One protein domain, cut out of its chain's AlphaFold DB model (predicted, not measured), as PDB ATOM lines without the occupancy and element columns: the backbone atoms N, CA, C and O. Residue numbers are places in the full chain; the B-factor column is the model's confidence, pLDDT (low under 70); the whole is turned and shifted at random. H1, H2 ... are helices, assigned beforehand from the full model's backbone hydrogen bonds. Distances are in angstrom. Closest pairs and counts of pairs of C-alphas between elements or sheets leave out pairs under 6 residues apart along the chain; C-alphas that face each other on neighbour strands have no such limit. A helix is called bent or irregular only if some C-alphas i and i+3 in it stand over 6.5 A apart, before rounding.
ATOM      1  N   LYS A   2     185.380 191.556 170.183       59.31
ATOM      2  CA  LYS A   2     185.473 191.974 171.602       59.31
ATOM      3  C   LYS A   2     186.257 193.283 171.843       59.31
ATOM      4  O   LYS A   2     185.764 194.166 172.529       59.31
ATOM      5  N   SER A   3     187.417 193.457 171.201       71.12
ATOM      6  CA  SER A   3     188.239 194.679 171.332       71.12
ATOM      7  C   SER A   3     187.544 195.956 170.810       71.12
ATOM      8  O   SER A   3     187.685 197.012 171.419       71.12
ATOM      9  N   LYS A   4     186.717 195.857 169.752       72.81
ATOM     10  CA  LYS A   4     185.955 197.005 169.224       72.81
ATOM     11  C   LYS A   4     184.845 197.439 170.184       72.81
ATOM     12  O   LYS A   4     184.634 198.630 170.342       72.81
ATOM     13  N   ILE A   5     184.170 196.485 170.832       81.75
ATOM     14  CA  ILE A   5     183.106 196.775 171.807       81.75
ATOM     15  C   ILE A   5     183.699 197.444 173.050       81.75
ATOM     16  O   ILE A   5     183.177 198.458 173.498       81.75
ATOM     17  N   ILE A   6     184.834 196.947 173.556       86.75
ATOM     18  CA  ILE A   6     185.514 197.538 174.720       86.75
ATOM     19  C   ILE A   6     185.928 198.990 174.441       86.75
ATOM     20  O   ILE A   6     185.709 199.850 175.285       86.75
ATOM     21  N   ALA A   7     186.450 199.285 173.245       85.56
ATOM     22  CA  ALA A   7     186.833 200.644 172.846       85.56
ATOM     23  C   ALA A   7     185.644 201.616 172.679       85.56
ATOM     24  O   ALA A   7     185.841 202.830 172.634       85.56
ATOM     25  N   ILE A   8     184.415 201.100 172.587       87.12
ATOM     26  CA  ILE A   8     183.191 201.911 172.585       87.12
ATOM     27  C   ILE A   8     182.683 202.074 174.018       87.12
ATOM     28  O   ILE A   8     182.504 203.189 174.500       87.12
ATOM     29  N   VAL A   9     182.466 200.957 174.706       89.12
ATOM     30  CA  VAL A   9     181.737 200.919 175.976       89.12
ATOM     31  C   VAL A   9     182.575 201.477 177.122       89.12
ATOM     32  O   VAL A   9     182.094 202.332 177.859       89.12
ATOM     33  N   LEU A  10     183.832 201.047 177.264       91.69
ATOM     34  CA  LEU A  10     184.636 201.387 178.439       91.69
ATOM     35  C   LEU A  10     184.980 202.888 178.522       91.69
ATOM     36  O   LEU A  10     184.721 203.471 179.574       91.69
ATOM     37  N   PRO A  11     185.490 203.551 177.460       92.62
ATOM     38  CA  PRO A  11     185.757 204.990 177.510       92.62
ATOM     39  C   PRO A  11     184.496 205.816 177.765       92.62
ATOM     40  O   PRO A  11     184.537 206.791 178.508       92.62
ATOM     41  N   THR A  12     183.371 205.401 177.174       93.06
ATOM     42  CA  THR A  12     182.092 206.099 177.334       93.06
ATOM     43  C   THR A  12     181.586 205.986 178.766       93.06
ATOM     44  O   THR A  12     181.267 207.006 179.369       93.06
ATOM     45  N   LEU A  13     181.562 204.775 179.334       93.25
ATOM     46  CA  LEU A  13     181.122 204.552 180.712       93.25
ATOM     47  C   LEU A  13     182.008 205.292 181.713       93.25
ATOM     48  O   LEU A  13     181.485 205.981 182.579       93.25
ATOM     49  N   LEU A  14     183.336 205.198 181.581       95.00
ATOM     50  CA  LEU A  14     184.250 205.902 182.484       95.00
ATOM     51  C   LEU A  14     184.106 207.422 182.367       95.00
ATOM     52  O   LEU A  14     184.113 208.106 183.386       95.00
ATOM     53  N   GLY A  15     183.923 207.947 181.154       94.25
ATOM     54  CA  GLY A  15     183.650 209.367 180.942       94.25
ATOM     55  C   GLY A  15     182.355 209.822 181.616       94.25
ATOM     56  O   GLY A  15     182.357 210.833 182.312       94.25
ATOM     57  N   VAL A  16     181.260 209.071 181.453       93.00
ATOM     58  CA  VAL A  16     179.968 209.379 182.097       93.00
ATOM     59  C   VAL A  16     180.086 209.309 183.618       93.00
ATOM     60  O   VAL A  16     179.673 210.239 184.304       93.00
ATOM     61  N   LEU A  17     180.702 208.253 184.155       93.62
ATOM     62  CA  LEU A  17     180.915 208.103 185.597       93.62
ATOM     63  C   LEU A  17     181.769 209.234 186.175       93.62
ATOM     64  O   LEU A  17     181.487 209.700 187.275       93.62
ATOM     65  N   ALA A  18     182.775 209.712 185.440       95.12
ATOM     66  CA  ALA A  18     183.591 210.844 185.868       95.12
ATOM     67  C   ALA A  18     182.778 212.143 185.960       95.12
ATOM     68  O   ALA A  18     182.934 212.888 186.924       95.12
ATOM     69  N   VAL A  19     181.882 212.398 185.000       92.81
ATOM     70  CA  VAL A  19     180.978 213.558 185.055       92.81
ATOM     71  C   VAL A  19     179.981 213.421 186.201       92.81
ATOM     72  O   VAL A  19     179.806 214.368 186.958       92.81
ATOM     73  N   ILE A  20     179.374 212.247 186.390       90.94
ATOM     74  CA  ILE A  20     178.461 212.005 187.518       90.94
ATOM     75  C   ILE A  20     179.186 212.233 188.849       90.94
ATOM     76  O   ILE A  20     178.678 212.944 189.711       90.94
ATOM     77  N   GLY A  21     180.396 211.688 189.005       90.69
ATOM     78  CA  GLY A  21     181.213 211.891 190.200       90.69
ATOM     79  C   GLY A  21     181.548 213.363 190.441       90.69
ATOM     80  O   GLY A  21     181.447 213.830 191.573       90.69
ATOM     81  N   LEU A  22     181.877 214.111 189.384       91.81
ATOM     82  CA  LEU A  22     182.102 215.555 189.464       91.81
ATOM     83  C   LEU A  22     180.849 216.299 189.942       91.81
ATOM     84  O   LEU A  22     180.953 217.152 190.818       91.81
ATOM     85  N   LEU A  23     179.678 215.979 189.390       86.88
ATOM     86  CA  LEU A  23     178.415 216.624 189.755       86.88
ATOM     87  C   LEU A  23     178.011 216.313 191.200       86.88
ATOM     88  O   LEU A  23     177.589 217.211 191.923       86.88
ATOM     89  N   ILE A  24     178.202 215.070 191.651       85.94
ATOM     90  CA  ILE A  24     177.978 214.681 193.051       85.94
ATOM     91  C   ILE A  24     178.917 215.451 193.980       85.94
ATOM     92  O   ILE A  24     178.473 215.992 194.991       85.94
ATOM     93  N   LEU A  25     180.204 215.545 193.631       87.88
ATOM     94  CA  LEU A  25     181.182 216.292 194.420       87.88
ATOM     95  C   LEU A  25     180.829 217.783 194.484       87.88
ATOM     96  O   LEU A  25     180.874 218.381 195.555       87.88
ATOM     97  N   PHE A  26     180.440 218.372 193.353       83.62
ATOM     98  CA  PHE A  26     179.986 219.756 193.291       83.62
ATOM     99  C   PHE A  26     178.757 219.983 194.180       83.62
ATOM    100  O   PHE A  26     178.743 220.931 194.961       83.62
ATOM    101  N   ASN A  27     177.774 219.080 194.137       82.88
ATOM    102  CA  ASN A  27     176.587 219.151 194.986       82.88
ATOM    103  C   ASN A  27     176.919 219.093 196.484       82.88
ATOM    104  O   ASN A  27     176.375 219.858 197.279       82.88
ATOM    105  N   LEU A  28     177.844 218.213 196.874       84.88
ATOM    106  CA  LEU A  28     178.291 218.101 198.262       84.88
ATOM    107  C   LEU A  28     178.992 219.374 198.749       84.88
ATOM    108  O   LEU A  28     178.748 219.805 199.869       84.88
ATOM    109  N   ILE A  29     179.844 219.979 197.915       85.62
ATOM    110  CA  ILE A  29     180.645 221.152 198.296       85.62
ATOM    111  C   ILE A  29     179.812 222.438 198.290       85.62
ATOM    112  O   ILE A  29     179.970 223.270 199.179       85.62
ATOM    113  N   VAL A  30     178.965 222.631 197.276       80.56
ATOM    114  CA  VAL A  30     178.270 223.909 197.042       80.56
ATOM    115  C   VAL A  30     176.896 223.943 197.698       80.56
ATOM    116  O   VAL A  30     176.501 224.977 198.229       80.56
ATOM    117  N   TYR A  31     176.182 222.818 197.691       76.38
ATOM    118  CA  TYR A  31     174.807 222.735 198.180       76.38
ATOM    119  C   TYR A  31     174.678 221.886 199.450       76.38
ATOM    120  O   TYR A  31     173.568 221.523 199.813       76.38
ATOM    121  N   ASN A  32     175.780 221.536 200.130       80.44
ATOM    122  CA  ASN A  32     175.784 220.659 201.316       80.44
ATOM    123  C   ASN A  32     175.051 219.317 201.109       80.44
ATOM    124  O   ASN A  32     174.572 218.706 202.060       80.44
ATOM    125  N   GLY A  33     174.957 218.851 199.860       72.00
ATOM    126  CA  GLY A  33     174.203 217.652 199.502       72.00
ATOM    127  C   GLY A  33     172.723 217.885 199.172       72.00
ATOM    128  O   GLY A  33     172.120 216.998 198.573       72.00
ATOM    129  N   ASP A  34     172.155 219.064 199.445       70.19
ATOM    130  CA  ASP A  34     170.722 219.343 199.259       70.19
ATOM    131  C   ASP A  34     170.278 219.502 197.800       70.19
ATOM    132  O   ASP A  34     169.095 219.345 197.500       70.19
ATOM    133  N   GLY A  35     171.197 219.750 196.864       64.44
ATOM    134  CA  GLY A  35     170.848 219.980 195.458       64.44
ATOM    135  C   GLY A  35     170.288 218.760 194.718       64.44
ATOM    136  O   GLY A  35     169.758 218.939 193.632       64.44
ATOM    137  N   PHE A  36     170.344 217.555 195.307       67.12
ATOM    138  CA  PHE A  36     169.684 216.339 194.796       67.12
ATOM    139  C   PHE A  36     168.604 215.783 195.753       67.12
ATOM    140  O   PHE A  36     168.149 214.657 195.566       67.12
ATOM    141  N   ASN A  37     168.216 216.522 196.807       62.91
ATOM    142  CA  ASN A  37     167.302 216.026 197.854       62.91
ATOM    143  C   ASN A  37     165.807 216.144 197.502       62.91
ATOM    144  O   ASN A  37     164.970 215.499 198.134       62.91
ATOM    145  N   SER A  38     165.452 216.923 196.477       56.84
ATOM    146  CA  SER A  38     164.143 216.790 195.817       56.84
ATOM    147  C   SER A  38     164.150 215.524 194.953       56.84
ATOM    148  O   SER A  38     165.236 215.093 194.579       56.84
ATOM    149  N   PRO A  39     163.008 214.888 194.627       52.97
ATOM    150  CA  PRO A  39     163.003 213.670 193.822       52.97
ATOM    151  C   PRO A  39     163.419 213.994 192.378       52.97
ATOM    152  O   PRO A  39     162.593 214.040 191.468       52.97
ATOM    153  N   ASP A  40     164.724 214.168 192.163       58.09
ATOM    154  CA  ASP A  40     165.441 214.336 190.896       58.09
ATOM    155  C   ASP A  40     165.475 213.018 190.113       58.09
ATOM    156  O   ASP A  40     166.441 212.636 189.445       58.09
ATOM    157  N   ASN A  41     164.353 212.305 190.169       60.03
ATOM    158  CA  ASN A  41     164.117 211.067 189.466       60.03
ATOM    159  C   ASN A  41     164.379 211.297 187.978       60.03
ATOM    160  O   ASN A  41     165.057 210.488 187.360       60.03
ATOM    161  N   GLY A  42     163.956 212.429 187.404       68.50
ATOM    162  CA  GLY A  42     164.172 212.734 185.986       68.50
ATOM    163  C   GLY A  42     165.648 212.788 185.568       68.50
ATOM    164  O   GLY A  42     165.994 212.293 184.492       68.50
ATOM    165  N   PHE A  43     166.539 213.315 186.415       74.81
ATOM    166  CA  PHE A  43     167.960 213.422 186.080       74.81
ATOM    167  C   PHE A  43     168.613 212.038 185.972       74.81
ATOM    168  O   PHE A  43     169.147 211.675 184.921       74.81
ATOM    169  N   PHE A  44     168.510 211.226 187.025       76.25
ATOM    170  CA  PHE A  44     169.152 209.910 187.055       76.25
ATOM    171  C   PHE A  44     168.401 208.839 186.253       76.25
ATOM    172  O   PHE A  44     169.040 207.941 185.709       76.25
ATOM    173  N   THR A  45     167.070 208.915 186.144       78.50
ATOM    174  CA  THR A  45     166.274 207.894 185.428       78.50
ATOM    175  C   THR A  45     166.108 208.176 183.940       78.50
ATOM    176  O   THR A  45     165.885 207.233 183.183       78.50
ATOM    177  N   LEU A  46     166.238 209.433 183.496       80.94
ATOM    178  CA  LEU A  46     165.963 209.813 182.107       80.94
ATOM    179  C   LEU A  46     167.154 210.517 181.455       80.94
ATOM    180  O   LEU A  46     167.655 210.038 180.438       80.94
ATOM    181  N   ILE A  47     167.672 211.595 182.052       82.44
ATOM    182  CA  ILE A  47     168.769 212.372 181.450       82.44
ATOM    183  C   ILE A  47     170.049 211.535 181.356       82.44
ATOM    184  O   ILE A  47     170.638 211.435 180.276       82.44
ATOM    185  N   VAL A  48     170.475 210.888 182.444       84.94
ATOM    186  CA  VAL A  48     171.711 210.085 182.464       84.94
ATOM    187  C   VAL A  48     171.659 208.914 181.463       84.94
ATOM    188  O   VAL A  48     172.590 208.789 180.659       84.94
ATOM    189  N   PRO A  49     170.601 208.080 181.406       85.75
ATOM    190  CA  PRO A  49     170.530 207.003 180.418       85.75
ATOM    191  C   PRO A  49     170.505 207.505 178.972       85.75
ATOM    192  O   PRO A  49     171.249 206.992 178.133       85.75
ATOM    193  N   VAL A  50     169.706 208.538 178.673       86.62
ATOM    194  CA  VAL A  50     169.593 209.093 177.314       86.62
ATOM    195  C   VAL A  50     170.924 209.683 176.854       86.62
ATOM    196  O   VAL A  50     171.405 209.359 175.766       86.62
ATOM    197  N   THR A  51     171.569 210.493 177.694       86.38
ATOM    198  CA  THR A  51     172.885 211.072 177.385       86.38
ATOM    199  C   THR A  51     173.959 209.999 177.229       86.38
ATOM    200  O   THR A  51     174.797 210.109 176.335       86.38
ATOM    201  N   THR A  52     173.898 208.912 178.002       90.00
ATOM    202  CA  THR A  52     174.814 207.769 177.858       90.00
ATOM    203  C   THR A  52     174.638 207.064 176.512       90.00
ATOM    204  O   THR A  52     175.627 206.744 175.850       90.00
ATOM    205  N   ILE A  53     173.398 206.850 176.061       91.69
ATOM    206  CA  ILE A  53     173.117 206.255 174.745       91.69
ATOM    207  C   ILE A  53     173.651 207.154 173.627       91.69
ATOM    208  O   ILE A  53     174.359 206.674 172.739       91.69
ATOM    209  N   ILE A  54     173.379 208.458 173.697       90.12
ATOM    210  CA  ILE A  54     173.894 209.438 172.730       90.12
ATOM    211  C   ILE A  54     175.427 209.418 172.716       90.12
ATOM    212  O   ILE A  54     176.034 209.355 171.647       90.12
ATOM    213  N   ALA A  55     176.064 209.389 173.887       91.56
ATOM    214  CA  ALA A  55     177.513 209.322 174.012       91.56
ATOM    215  C   ALA A  55     178.090 208.046 173.375       91.56
ATOM    216  O   ALA A  55     179.103 208.118 172.681       91.56
ATOM    217  N   MET A  56     177.429 206.892 173.522       91.94
ATOM    218  CA  MET A  56     177.843 205.648 172.855       91.94
ATOM    219  C   MET A  56     177.728 205.737 171.327       91.94
ATOM    220  O   MET A  56     178.610 205.251 170.613       91.94
ATOM    221  N   ILE A  57     176.672 206.375 170.812       92.25
ATOM    222  CA  ILE A  57     176.498 206.606 169.371       92.25
ATOM    223  C   ILE A  57     177.616 207.518 168.851       92.25
ATOM    224  O   ILE A  57     178.290 207.165 167.882       92.25
ATOM    225  N   ILE A  58     177.872 208.641 169.528       90.88
ATOM    226  CA  ILE A  58     178.966 209.568 169.195       90.88
ATOM    227  C   ILE A  58     180.311 208.838 169.228       90.88
ATOM    228  O   ILE A  58     181.113 208.984 168.303       90.88
ATOM    229  N   GLN A  59     180.544 207.992 170.234       92.19
ATOM    230  CA  GLN A  59     181.770 207.209 170.348       92.19
ATOM    231  C   GLN A  59     181.993 206.317 169.123       92.19
ATOM    232  O   GLN A  59     183.104 206.240 168.588       92.19
ATOM    233  N   CYS A  60     180.935 205.648 168.665       90.06
ATOM    234  CA  CYS A  60     180.994 204.735 167.533       90.06
ATOM    235  C   CYS A  60     181.166 205.471 166.195       90.06
ATOM    236  O   CYS A  60     182.035 205.107 165.398       90.06
ATOM    237  N   VAL A  61     180.352 206.504 165.962       89.25
ATOM    238  CA  VAL A  61     180.228 207.187 164.664       89.25
ATOM    239  C   VAL A  61     181.308 208.246 164.461       89.25
ATOM    240  O   VAL A  61     181.786 208.427 163.344       89.25
ATOM    241  N   LEU A  62     181.718 208.939 165.524       88.88
ATOM    242  CA  LEU A  62     182.625 210.083 165.440       88.88
ATOM    243  C   LEU A  62     183.954 209.806 166.138       88.88
ATOM    244  O   LEU A  62     184.998 209.856 165.483       88.88
ATOM    245  N   THR A  63     183.947 209.471 167.431       89.69
ATOM    246  CA  THR A  63     185.190 209.403 168.218       89.69
ATOM    247  C   THR A  63     186.162 208.367 167.672       89.69
ATOM    248  O   THR A  63     187.319 208.689 167.412       89.69
ATOM    249  N   LEU A  64     185.719 207.125 167.452       89.81
ATOM    250  CA  LEU A  64     186.611 206.061 166.988       89.81
ATOM    251  C   LEU A  64     187.177 206.308 165.577       89.81
ATOM    252  O   LEU A  64     188.383 206.106 165.388       89.81
ATOM    253  N   PRO A  65     186.388 206.738 164.573       88.19
ATOM    254  CA  PRO A  65     186.934 207.125 163.273       88.19
ATOM    255  C   PRO A  65     187.936 208.281 163.354       88.19
ATOM    256  O   PRO A  65     189.007 208.204 162.743       88.19
ATOM    257  N   LEU A  66     187.630 209.323 164.137       88.69
ATOM    258  CA  LEU A  66     188.531 210.461 164.339       88.69
ATOM    259  C   LEU A  66     189.825 210.032 165.037       88.69
ATOM    260  O   LEU A  66     190.908 210.406 164.589       88.69
ATOM    261  N   TRP A  67     189.731 209.180 166.061       90.00
ATOM    262  CA  TRP A  67     190.876 208.629 166.785       90.00
ATOM    263  C   TRP A  67     191.805 207.835 165.863       90.00
ATOM    264  O   TRP A  67     193.014 208.068 165.834       90.00
ATOM    265  N   LYS A  68     191.254 206.954 165.021       88.19
ATOM    266  CA  LYS A  68     192.042 206.195 164.031       88.19
ATOM    267  C   LYS A  68     192.733 207.107 163.022       88.19
ATOM    268  O   LYS A  68     193.916 206.925 162.730       88.19
ATOM    269  N   LYS A  69     192.019 208.116 162.510       87.06
ATOM    270  CA  LYS A  69     192.582 209.110 161.584       87.06
ATOM    271  C   LYS A  69     193.711 209.900 162.247       87.06
ATOM    272  O   LYS A  69     194.754 210.109 161.626       87.06
ATOM    273  N   PHE A  70     193.538 210.269 163.515       89.12
ATOM    274  CA  PHE A  70     194.558 210.936 164.316       89.12
ATOM    275  C   PHE A  70     195.794 210.054 164.526       89.12
ATOM    276  O   PHE A  70     196.905 210.515 164.290       89.12
ATOM    277  N   LYS A  71     195.635 208.776 164.886       85.75
ATOM    278  CA  LYS A  71     196.769 207.850 165.067       85.75
ATOM    279  C   LYS A  71     197.603 207.679 163.796       85.75
ATOM    280  O   LYS A  71     198.817 207.548 163.894       85.75
ATOM    281  N   SER A  72     196.973 207.722 162.620       86.31
ATOM    282  CA  SER A  72     197.669 207.621 161.332       86.31
ATOM    283  C   SER A  72     198.346 208.930 160.906       86.31
ATOM    284  O   SER A  72     199.492 208.907 160.469       86.31
ATOM    285  N   LYS A  73     197.661 210.076 161.025       84.94
ATOM    286  CA  LYS A  73     198.116 211.353 160.435       84.94
ATOM    287  C   LYS A  73     198.612 212.389 161.448       84.94
ATOM    288  O   LYS A  73     199.004 213.481 161.050       84.94
ATOM    289  N   LYS A  74     198.541 212.100 162.752       84.56
ATOM    290  CA  LYS A  74     198.792 213.009 163.896       84.56
ATOM    291  C   LYS A  74     197.940 214.290 163.931       84.56
ATOM    292  O   LYS A  74     198.052 215.065 164.878       84.56
ATOM    293  N   ARG A  75     197.093 214.534 162.928       86.38
ATOM    294  CA  ARG A  75     196.185 215.682 162.821       86.38
ATOM    295  C   ARG A  75     194.870 215.270 162.171       86.38
ATOM    296  O   ARG A  75     194.840 214.403 161.295       86.38
ATOM    297  N   VAL A  76     193.788 215.928 162.573       86.25
ATOM    298  CA  VAL A  76     192.457 215.776 161.980       86.25
ATOM    299  C   VAL A  76     191.910 217.166 161.687       86.25
ATOM    300  O   VAL A  76     191.891 218.008 162.574       86.25
ATOM    301  N   LEU A  77     191.521 217.419 160.431       84.00
ATOM    302  CA  LEU A  77     191.086 218.749 159.966       84.00
ATOM    303  C   LEU A  77     192.125 219.856 160.250       84.00
ATOM    304  O   LEU A  77     191.781 220.957 160.653       84.00
ATOM    305  N   GLY A  78     193.417 219.541 160.105       86.81
ATOM    306  CA  GLY A  78     194.514 220.476 160.389       86.81
ATOM    307  C   GLY A  78     194.816 220.688 161.879       86.81
ATOM    308  O   GLY A  78     195.884 221.203 162.202       86.81
ATOM    309  N   MET A  79     193.947 220.216 162.775       89.38
ATOM    310  CA  MET A  79     194.059 220.384 164.223       89.38
ATOM    311  C   MET A  79     194.695 219.171 164.905       89.38
ATOM    312  O   MET A  79     194.596 218.029 164.436       89.38
ATOM    313  N   THR A  80     195.342 219.410 166.045       91.00
ATOM    314  CA  THR A  80     195.709 218.338 166.979       91.00
ATOM    315  C   THR A  80     194.465 217.807 167.691       91.00
ATOM    316  O   THR A  80     193.427 218.468 167.730       91.00
ATOM    317  N   ILE A  81     194.555 216.616 168.291       87.38
ATOM    318  CA  ILE A  81     193.424 216.051 169.038       87.38
ATOM    319  C   ILE A  81     193.008 216.941 170.213       87.38
ATOM    320  O   ILE A  81     191.821 217.071 170.481       87.38
ATOM    321  N   ILE A  82     193.968 217.609 170.860       88.25
ATOM    322  CA  ILE A  82     193.706 218.524 171.974       88.25
ATOM    323  C   ILE A  82     192.947 219.757 171.478       88.25
ATOM    324  O   ILE A  82     191.944 220.124 172.074       88.25
ATOM    325  N   GLN A  83     193.374 220.355 170.360       91.44
ATOM    326  CA  GLN A  83     192.689 221.510 169.766       91.44
ATOM    327  C   GLN A  83     191.264 221.163 169.325       91.44
ATOM    328  O   GLN A  83     190.329 221.893 169.640       91.44
ATOM    329  N   LEU A  84     191.092 220.024 168.645       91.12
ATOM    330  CA  LEU A  84     189.780 219.563 168.195       91.12
ATOM    331  C   LEU A  84     188.843 219.289 169.379       91.12
ATOM    332  O   LEU A  84     187.685 219.694 169.359       91.12
ATOM    333  N   THR A  85     189.354 218.625 170.415       90.88
ATOM    334  CA  THR A  85     188.580 218.305 171.621       90.88
ATOM    335  C   THR A  85     188.244 219.565 172.409       90.88
ATOM    336  O   THR A  85     187.103 219.730 172.820       90.88
ATOM    337  N   GLY A  86     189.190 220.494 172.558       93.06
ATOM    338  CA  GLY A  86     188.947 221.784 173.202       93.06
ATOM    339  C   GLY A  86     187.850 222.576 172.495       93.06
ATOM    340  O   GLY A  86     186.929 223.061 173.146       93.06
ATOM    341  N   LEU A  87     187.882 222.630 171.160       94.38
ATOM    342  CA  LEU A  87     186.828 223.269 170.374       94.38
ATOM    343  C   LEU A  87     185.471 222.576 170.571       94.38
ATOM    344  O   LEU A  87     184.463 223.251 170.769       94.38
ATOM    345  N   LEU A  88     185.440 221.239 170.562       92.19
ATOM    346  CA  LEU A  88     184.225 220.463 170.825       92.19
ATOM    347  C   LEU A  88     183.655 220.750 172.218       92.19
ATOM    348  O   LEU A  88     182.450 220.951 172.333       92.19
ATOM    349  N   CYS A  89     184.492 220.809 173.254       94.44
ATOM    350  CA  CYS A  89     184.061 221.126 174.615       94.44
ATOM    351  C   CYS A  89     183.490 222.542 174.717       94.44
ATOM    352  O   CYS A  89     182.439 222.726 175.326       94.44
ATOM    353  N   LEU A  90     184.145 223.522 174.089       95.62
ATOM    354  CA  LEU A  90     183.667 224.905 174.054       95.62
ATOM    355  C   LEU A  90     182.309 225.006 173.359       95.62
ATOM    356  O   LEU A  90     181.360 225.519 173.943       95.62
ATOM    357  N   MET A  91     182.188 224.470 172.141       94.94
ATOM    358  CA  MET A  91     180.930 224.515 171.389       94.94
ATOM    359  C   MET A  91     179.808 223.768 172.112       94.94
ATOM    360  O   MET A  91     178.699 224.284 172.208       94.94
ATOM    361  N   SER A  92     180.093 222.575 172.641       91.75
ATOM    362  CA  SER A  92     179.085 221.757 173.328       91.75
ATOM    363  C   SER A  92     178.642 222.401 174.638       91.75
ATOM    364  O   SER A  92     177.456 222.391 174.943       91.75
ATOM    365  N   GLY A  93     179.566 222.998 175.393       93.06
ATOM    366  CA  GLY A  93     179.237 223.687 176.637       93.06
ATOM    367  C   GLY A  93     178.438 224.971 176.411       93.06
ATOM    368  O   GLY A  93     177.453 225.196 177.103       93.06
ATOM    369  N   LEU A  94     178.774 225.761 175.388       94.44
ATOM    370  CA  LEU A  94     177.964 226.921 174.992       94.44
ATOM    371  C   LEU A  94     176.570 226.506 174.503       94.44
ATOM    372  O   LEU A  94     175.574 227.110 174.890       94.44
ATOM    373  N   ALA A  95     176.485 225.457 173.677       93.38
ATOM    374  CA  ALA A  95     175.209 224.918 173.217       93.38
ATOM    375  C   ALA A  95     174.362 224.400 174.387       93.38
ATOM    376  O   ALA A  95     173.165 224.657 174.432       93.38
ATOM    377  N   PHE A  96     174.987 223.725 175.354       90.06
ATOM    378  CA  PHE A  96     174.334 223.293 176.584       90.06
ATOM    379  C   PHE A  96     173.766 224.485 177.356       90.06
ATOM    380  O   PHE A  96     172.580 224.488 177.669       90.06
ATOM    381  N   GLY A  97     174.568 225.533 177.570       90.06
ATOM    382  CA  GLY A  97     174.094 226.771 178.178       90.06
ATOM    383  C   GLY A  97     172.862 227.322 177.465       90.06
ATOM    384  O   GLY A  97     171.853 227.568 178.105       90.06
ATOM    385  N   LEU A  98     172.892 227.433 176.135       91.31
ATOM    386  CA  LEU A  98     171.761 227.955 175.358       91.31
ATOM    387  C   LEU A  98     170.498 227.081 175.411       91.31
ATOM    388  O   LEU A  98     169.399 227.622 175.343       91.31
ATOM    389  N   VAL A  99     170.642 225.756 175.492       89.06
ATOM    390  CA  VAL A  99     169.510 224.811 175.521       89.06
ATOM    391  C   VAL A  99     168.817 224.795 176.882       89.06
ATOM    392  O   VAL A  99     167.595 224.696 176.931       89.06
ATOM    393  N   PHE A 100     169.586 224.885 177.968       85.44
ATOM    394  CA  PHE A 100     169.068 224.788 179.336       85.44
ATOM    395  C   PHE A 100     168.846 226.145 180.008       85.44
ATOM    396  O   PHE A 100     168.379 226.190 181.139       85.44
ATOM    397  N   TRP A 101     169.181 227.247 179.338       89.81
ATOM    398  CA  TRP A 101     169.011 228.581 179.897       89.81
ATOM    399  C   TRP A 101     167.548 229.019 179.923       89.81
ATOM    400  O   TRP A 101     166.881 229.124 178.889       89.81
ATOM    401  N   GLU A 102     167.085 229.379 181.115       86.00
ATOM    402  CA  GLU A 102     165.795 230.009 181.329       86.00
ATOM    403  C   GLU A 102     165.963 231.535 181.346       86.00
ATOM    404  O   GLU A 102     166.568 232.134 182.234       86.00
ATOM    405  N   ARG A 103     165.391 232.207 180.336       84.56
ATOM    406  CA  ARG A 103     165.567 233.660 180.129       84.56
ATOM    407  C   ARG A 103     165.183 234.509 181.349       84.56
ATOM    408  O   ARG A 103     165.696 235.618 181.491       84.56
ATOM    409  N   SER A 104     164.296 234.004 182.204       85.75
ATOM    410  CA  SER A 104     163.850 234.627 183.454       85.75
ATOM    411  C   SER A 104     164.970 234.842 184.475       85.75
ATOM    412  O   SER A 104     164.898 235.811 185.227       85.75
ATOM    413  N   PHE A 105     166.016 234.011 184.492       81.25
ATOM    414  CA  PHE A 105     167.129 234.129 185.447       81.25
ATOM    415  C   PHE A 105     168.294 234.997 184.934       81.25
ATOM    416  O   PHE A 105     169.292 235.204 185.629       81.25
ATOM    417  N   GLY A 106     168.162 235.568 183.732       89.75
ATOM    418  CA  GLY A 106     169.112 236.531 183.176       89.75
ATOM    419  C   GLY A 106     170.414 235.914 182.652       89.75
ATOM    420  O   GLY A 106     170.616 234.703 182.644       89.75
ATOM    421  N   ILE A 107     171.318 236.767 182.162       91.69
ATOM    422  CA  ILE A 107     172.515 236.328 181.421       91.69
ATOM    423  C   ILE A 107     173.580 235.658 182.303       91.69
ATOM    424  O   ILE A 107     174.406 234.896 181.807       91.69
ATOM    425  N   MET A 108     173.570 235.931 183.610       89.56
ATOM    426  CA  MET A 108     174.530 235.337 184.542       89.56
ATOM    427  C   MET A 108     174.325 233.823 184.654       89.56
ATOM    428  O   MET A 108     175.295 233.069 184.666       89.56
ATOM    429  N   GLU A 109     173.069 233.371 184.655       87.56
ATOM    430  CA  GLU A 109     172.751 231.946 184.651       87.56
ATOM    431  C   GLU A 109     173.248 231.269 183.368       87.56
ATOM    432  O   GLU A 109     173.903 230.232 183.436       87.56
ATOM    433  N   LEU A 110     173.051 231.896 182.201       89.94
ATOM    434  CA  LEU A 110     173.567 231.386 180.927       89.94
ATOM    435  C   LEU A 110     175.085 231.160 180.968       89.94
ATOM    436  O   LEU A 110     175.577 230.150 180.461       89.94
ATOM    437  N   ILE A 111     175.832 232.090 181.569       91.50
ATOM    438  CA  ILE A 111     177.289 231.980 181.711       91.50
ATOM    439  C   ILE A 111     177.647 230.797 182.621       91.50
ATOM    440  O   ILE A 111     178.520 230.005 182.264       91.50
ATOM    441  N   LEU A 112     176.958 230.636 183.754       88.56
ATOM    442  CA  LEU A 112     177.193 229.534 184.695       88.56
ATOM    443  C   LEU A 112     176.842 228.165 184.091       88.56
ATOM    444  O   LEU A 112     177.627 227.219 184.201       88.56
ATOM    445  N   LEU A 113     175.708 228.061 183.395       86.94
ATOM    446  CA  LEU A 113     175.300 226.854 182.671       86.94
ATOM    447  C   LEU A 113     176.291 226.519 181.552       86.94
ATOM    448  O   LEU A 113     176.704 225.371 181.402       86.94
ATOM    449  N   SER A 114     176.751 227.526 180.807       93.19
ATOM    450  CA  SER A 114     177.761 227.319 179.767       93.19
ATOM    451  C   SER A 114     179.077 226.819 180.356       93.19
ATOM    452  O   SER A 114     179.659 225.858 179.854       93.19
ATOM    453  N   LEU A 115     179.550 227.438 181.440       93.00
ATOM    454  CA  LEU A 115     180.813 227.078 182.082       93.00
ATOM    455  C   LEU A 115     180.760 225.671 182.691       93.00
ATOM    456  O   LEU A 115     181.677 224.879 182.477       93.00
ATOM    457  N   SER A 116     179.675 225.334 183.394       90.00
ATOM    458  CA  SER A 116     179.461 223.987 183.939       90.00
ATOM    459  C   SER A 116     179.390 222.929 182.834       90.00
ATOM    460  O   SER A 116     180.003 221.864 182.966       90.00
ATOM    461  N   GLY A 117     178.751 223.248 181.705       92.12
ATOM    462  CA  GLY A 117     178.765 222.430 180.495       92.12
ATOM    463  C   GLY A 117     180.180 222.227 179.948       92.12
ATOM    464  O   GLY A 117     180.603 221.089 179.749       92.12
ATOM    465  N   ILE A 118     180.954 223.304 179.757       95.69
ATOM    466  CA  ILE A 118     182.342 223.240 179.258       95.69
ATOM    467  C   ILE A 118     183.205 222.349 180.158       95.69
ATOM    468  O   ILE A 118     183.940 221.498 179.651       95.69
ATOM    469  N   ILE A 119     183.117 222.522 181.479       94.62
ATOM    470  CA  ILE A 119     183.880 221.725 182.450       94.62
ATOM    471  C   ILE A 119     183.467 220.254 182.358       94.62
ATOM    472  O   ILE A 119     184.328 219.384 182.225       94.62
ATOM    473  N   SER A 120     182.163 219.976 182.349       93.00
ATOM    474  CA  SER A 120     181.629 218.612 182.282       93.00
ATOM    475  C   SER A 120     182.046 217.898 180.993       93.00
ATOM    476  O   SER A 120     182.566 216.782 181.044       93.00
ATOM    477  N   PHE A 121     181.926 218.553 179.833       94.19
ATOM    478  CA  PHE A 121     182.408 218.003 178.561       94.19
ATOM    479  C   PHE A 121     183.926 217.812 178.553       94.19
ATOM    480  O   PHE A 121     184.410 216.807 178.034       94.19
ATOM    481  N   SER A 122     184.683 218.729 179.154       95.69
ATOM    482  CA  SER A 122     186.143 218.617 179.240       95.69
ATOM    483  C   SER A 122     186.573 217.411 180.069       95.69
ATOM    484  O   SER A 122     187.464 216.672 179.645       95.69
ATOM    485  N   VAL A 123     185.919 217.164 181.206       96.12
ATOM    486  CA  VAL A 123     186.167 215.976 182.035       96.12
ATOM    487  C   VAL A 123     185.786 214.705 181.282       96.12
ATOM    488  O   VAL A 123     186.620 213.804 181.168       96.12
ATOM    489  N   TYR A 124     184.588 214.661 180.691       95.94
ATOM    490  CA  TYR A 124     184.130 213.526 179.885       95.94
ATOM    491  C   TYR A 124     185.141 213.154 178.795       95.94
ATOM    492  O   TYR A 124     185.603 212.012 178.725       95.94
ATOM    493  N   TRP A 125     185.515 214.121 177.952       94.81
ATOM    494  CA  TRP A 125     186.399 213.875 176.818       94.81
ATOM    495  C   TRP A 125     187.819 213.528 177.250       94.81
ATOM    496  O   TRP A 125     188.443 212.665 176.634       94.81
ATOM    497  N   SER A 126     188.323 214.147 178.318       94.56
ATOM    498  CA  SER A 126     189.648 213.824 178.853       94.56
ATOM    499  C   SER A 126     189.714 212.368 179.296       94.56
ATOM    500  O   SER A 126     190.600 211.634 178.858       94.56
ATOM    501  N   VAL A 127     188.742 211.918 180.096       96.00
ATOM    502  CA  VAL A 127     188.676 210.524 180.551       96.00
ATOM    503  C   VAL A 127     188.513 209.580 179.362       96.00
ATOM    504  O   VAL A 127     189.279 208.627 179.243       96.00
ATOM    505  N   ASN A 128     187.608 209.886 178.429       94.94
ATOM    506  CA  ASN A 128     187.376 209.069 177.236       94.94
ATOM    507  C   ASN A 128     188.664 208.873 176.407       94.94
ATOM    508  O   ASN A 128     189.066 207.740 176.127       94.94
ATOM    509  N   LEU A 129     189.366 209.959 176.068       93.50
ATOM    510  CA  LEU A 129     190.589 209.900 175.260       93.50
ATOM    511  C   LEU A 129     191.752 209.227 176.000       93.50
ATOM    512  O   LEU A 129     192.519 208.480 175.387       93.50
ATOM    513  N   ILE A 130     191.880 209.446 177.314       94.12
ATOM    514  CA  ILE A 130     192.879 208.758 178.142       94.12
ATOM    515  C   ILE A 130     192.607 207.252 178.142       94.12
ATOM    516  O   ILE A 130     193.526 206.471 177.884       94.12
ATOM    517  N   THR A 131     191.360 206.828 178.360       93.12
ATOM    518  CA  THR A 131     190.984 205.408 178.323       93.12
ATOM    519  C   THR A 131     191.259 204.794 176.952       93.12
ATOM    520  O   THR A 131     191.834 203.709 176.884       93.12
ATOM    521  N   LEU A 132     190.921 205.480 175.854       91.50
ATOM    522  CA  LEU A 132     191.236 205.011 174.499       91.50
ATOM    523  C   LEU A 132     192.739 204.810 174.291       91.50
ATOM    524  O   LEU A 132     193.164 203.779 173.772       91.50
ATOM    525  N   ASN A 133     193.554 205.762 174.740       90.94
ATOM    526  CA  ASN A 133     195.005 205.658 174.632       90.94
ATOM    527  C   ASN A 133     195.573 204.494 175.463       90.94
ATOM    528  O   ASN A 133     196.497 203.814 175.018       90.94
ATOM    529  N   LEU A 134     195.026 204.246 176.657       90.44
ATOM    530  CA  LEU A 134     195.416 203.109 177.498       90.44
ATOM    531  C   LEU A 134     195.043 201.771 176.854       90.44
ATOM    532  O   LEU A 134     195.866 200.857 176.828       90.44
ATOM    533  N   LEU A 135     193.839 201.671 176.286       89.38
ATOM    534  CA  LEU A 135     193.388 200.478 175.573       89.38
ATOM    535  C   LEU A 135     194.278 200.172 174.366       89.38
ATOM    536  O   LEU A 135     194.677 199.023 174.185       89.38
ATOM    537  N   ASP A 136     194.636 201.186 173.576       85.88
ATOM    538  CA  ASP A 136     195.544 201.019 172.438       85.88
ATOM    539  C   ASP A 136     196.907 200.467 172.880       85.88
ATOM    540  O   ASP A 136     197.406 199.517 172.275       85.88
ATOM    541  N   LYS A 137     197.497 201.015 173.953       83.94
ATOM    542  CA  LYS A 137     198.777 200.526 174.499       83.94
ATOM    543  C   LYS A 137     198.681 199.061 174.930       83.94
ATOM    544  O   LYS A 137     199.474 198.236 174.492       83.94
ATOM    545  N   GLN A 138     197.648 198.715 175.699       81.00
ATOM    546  CA  GLN A 138     197.446 197.347 176.184       81.00
ATOM    547  C   GLN A 138     197.214 196.333 175.053       81.00
ATOM    548  O   GLN A 138     197.647 195.182 175.152       81.00
ATOM    549  N   MET A 139     196.530 196.730 173.976       73.44
ATOM    550  CA  MET A 139     196.308 195.851 172.824       73.44
ATOM    551  C   MET A 139     197.589 195.616 172.017       73.44
ATOM    552  O   MET A 139     197.812 194.486 171.579       73.44
ATOM    553  N   VAL A 140     198.442 196.634 171.862       65.94
ATOM    554  CA  VAL A 140     199.767 196.494 171.231       65.94
ATOM    555  C   VAL A 140     200.654 195.551 172.049       65.94
ATOM    556  O   VAL A 140     201.183 194.586 171.498       65.94
ATOM    557  N   ASP A 141     200.727 195.744 173.367       61.81
ATOM    558  CA  ASP A 141     201.540 194.905 174.263       61.81
ATOM    559  C   ASP A 141     201.086 193.441 174.271       61.81
ATOM    560  O   ASP A 141     201.891 192.513 174.392       61.81
ATOM    561  N   LYS A 142     199.773 193.204 174.152       63.88
ATOM    562  CA  LYS A 142     199.220 191.849 174.072       63.88
ATOM    563  C   LYS A 142     199.564 191.174 172.745       63.88
ATOM    564  O   LYS A 142     199.852 189.984 172.747       63.88
ATOM    565  N   HIS A 143     199.551 191.911 171.635       61.78
ATOM    566  CA  HIS A 143     199.929 191.369 170.330       61.78
ATOM    567  C   HIS A 143     201.417 191.000 170.283       61.78
ATOM    568  O   HIS A 143     201.759 189.911 169.832       61.78
ATOM    569  N   PHE A 144     202.285 191.847 170.846       54.03
ATOM    570  CA  PHE A 144     203.725 191.587 170.914       54.03
ATOM    571  C   PHE A 144     204.055 190.344 171.755       54.03
ATOM    572  O   PHE A 144     204.831 189.494 171.332       54.03
ATOM    573  N   ARG A 145     203.388 190.167 172.907       62.03
ATOM    574  CA  ARG A 145     203.556 188.969 173.752       62.03
ATOM    575  C   ARG A 145     203.121 187.663 173.089       62.03
ATOM    576  O   ARG A 145     203.682 186.625 173.410       62.03
ATOM    577  N   VAL A 146     202.136 187.694 172.191       67.19
ATOM    578  CA  VAL A 146     201.720 186.497 171.438       67.19
ATOM    579  C   VAL A 146     202.757 186.128 170.375       67.19
ATOM    580  O   VAL A 146     202.995 184.947 170.166       67.19
ATOM    581  N   ILE A 147     203.392 187.116 169.737       61.75
ATOM    582  CA  ILE A 147     204.433 186.874 168.727       61.75
ATOM    583  C   ILE A 147     205.720 186.339 169.370       61.75
ATOM    584  O   ILE A 147     206.340 185.457 168.803       61.75
ATOM    585  N   CYS A 148     206.117 186.833 170.547       58.34
ATOM    586  CA  CYS A 148     207.351 186.386 171.208       58.34
ATOM    587  C   CYS A 148     207.250 185.020 171.913       58.34
ATOM    588  O   CYS A 148     208.280 184.482 172.306       58.34
ATOM    589  N   ASN A 149     206.041 184.487 172.113       58.38
ATOM    590  CA  ASN A 149     205.808 183.193 172.769       58.38
ATOM    591  C   ASN A 149     205.472 182.054 171.779       58.38
ATOM    592  O   ASN A 149     205.117 180.966 172.232       58.38
TER     593      ASN A 149
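What this domain is: This is residues 2 to 149 of the 150 residues of an uncharacterized protein of Bacteroidetes bacterium ADurb.Bin041 (UniProt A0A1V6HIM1). One long helix, H4, runs the length of the domain as a spine, with H1 crossing it as a narrow X near its middle and H3 folded back on its earlier part as a narrow V. The bent helix H2 crosses H1 with its arm H2a, residues 52 to 60 of H2a packing on residues 8 to 16 of H1, and then turns with its arm H2b toward the beginning of H3, while residues 140 to 149, of which 140 to 148 belong to H4, stick out at one end. The printed part has 148 residues with four named helices, in the order H1, H2, H3, H4, and no named strand; the class is all helix. The whole is elongated, spanning 64 by 34 by 25 A, and only just loose, close to compact, with a radius of gyration of the C-alphas of 18.0 A.

Where its parts are: H4, residues 103 to 148, is 63.7 A long, from C-alpha 103 at (165.567, 233.660, 180.129) to C-alpha 148 at (207.351, 186.386, 171.208). It is irregular, with C-alphas 104 and 107 9.1 A apart, and has a kink of 60 degrees near residue 110. H1, residues 2 to 30, is 41.5 A long and begins at C-alpha 2 (185.473, 191.974, 171.602). H3, residues 81 to 100, is 27.8 A long. H2, residues 41 to 73, was assigned as one helix by its hydrogen bonds but is bent, with C-alphas 61 and 64 6.9 A apart. Its arm H2a, residues 41 to 61, is 29.8 A long and irregular, with C-alphas 45 and 48 6.6 A apart; its arm H2b, residues 64 to 73, is 14.3 A long.

How they stand to each other: H4 touches H1 with residues 120 to 135 alone, closest at the C-alphas of Gly 15 and Tyr 124, 4.3 A apart; they run opposite ways at a tilt of 37 degrees, only just steep. H4 touches H3 with residues 110 to 125 alone, closest at the C-alphas of Gly 97 and Ser 114, 4.0 A apart; this hairpin has a tilt of 35.1 degrees, only just steep. H1 and H2a form another hairpin and touch, closest at the C-alphas of Ile 8 and Gln 59, 5.9 A apart. H2b is close to H3 but not clearly touching, the closest C-alphas, of Phe 70 and Ile 81, being 7.1 A apart. H2a is apart from H3 and H4, and H1 is apart from H3. Every O i to N i+4 pair is within hydrogen-bond range in H2b and H3, against 23 of 25 in H1, 15 of 17 in H2a and 38 of 42 in H4.

The domain as a whole: The two C-alphas farthest apart, of Ser 104 and Asn 149, are 67.2 A apart. The printed part has no cut and no long link; the link from H3 to H4 is tight. Mean pLDDT of the printed part is 85.1, with residue 2, residues 35 to 42 and residues 140 to 149 under 70.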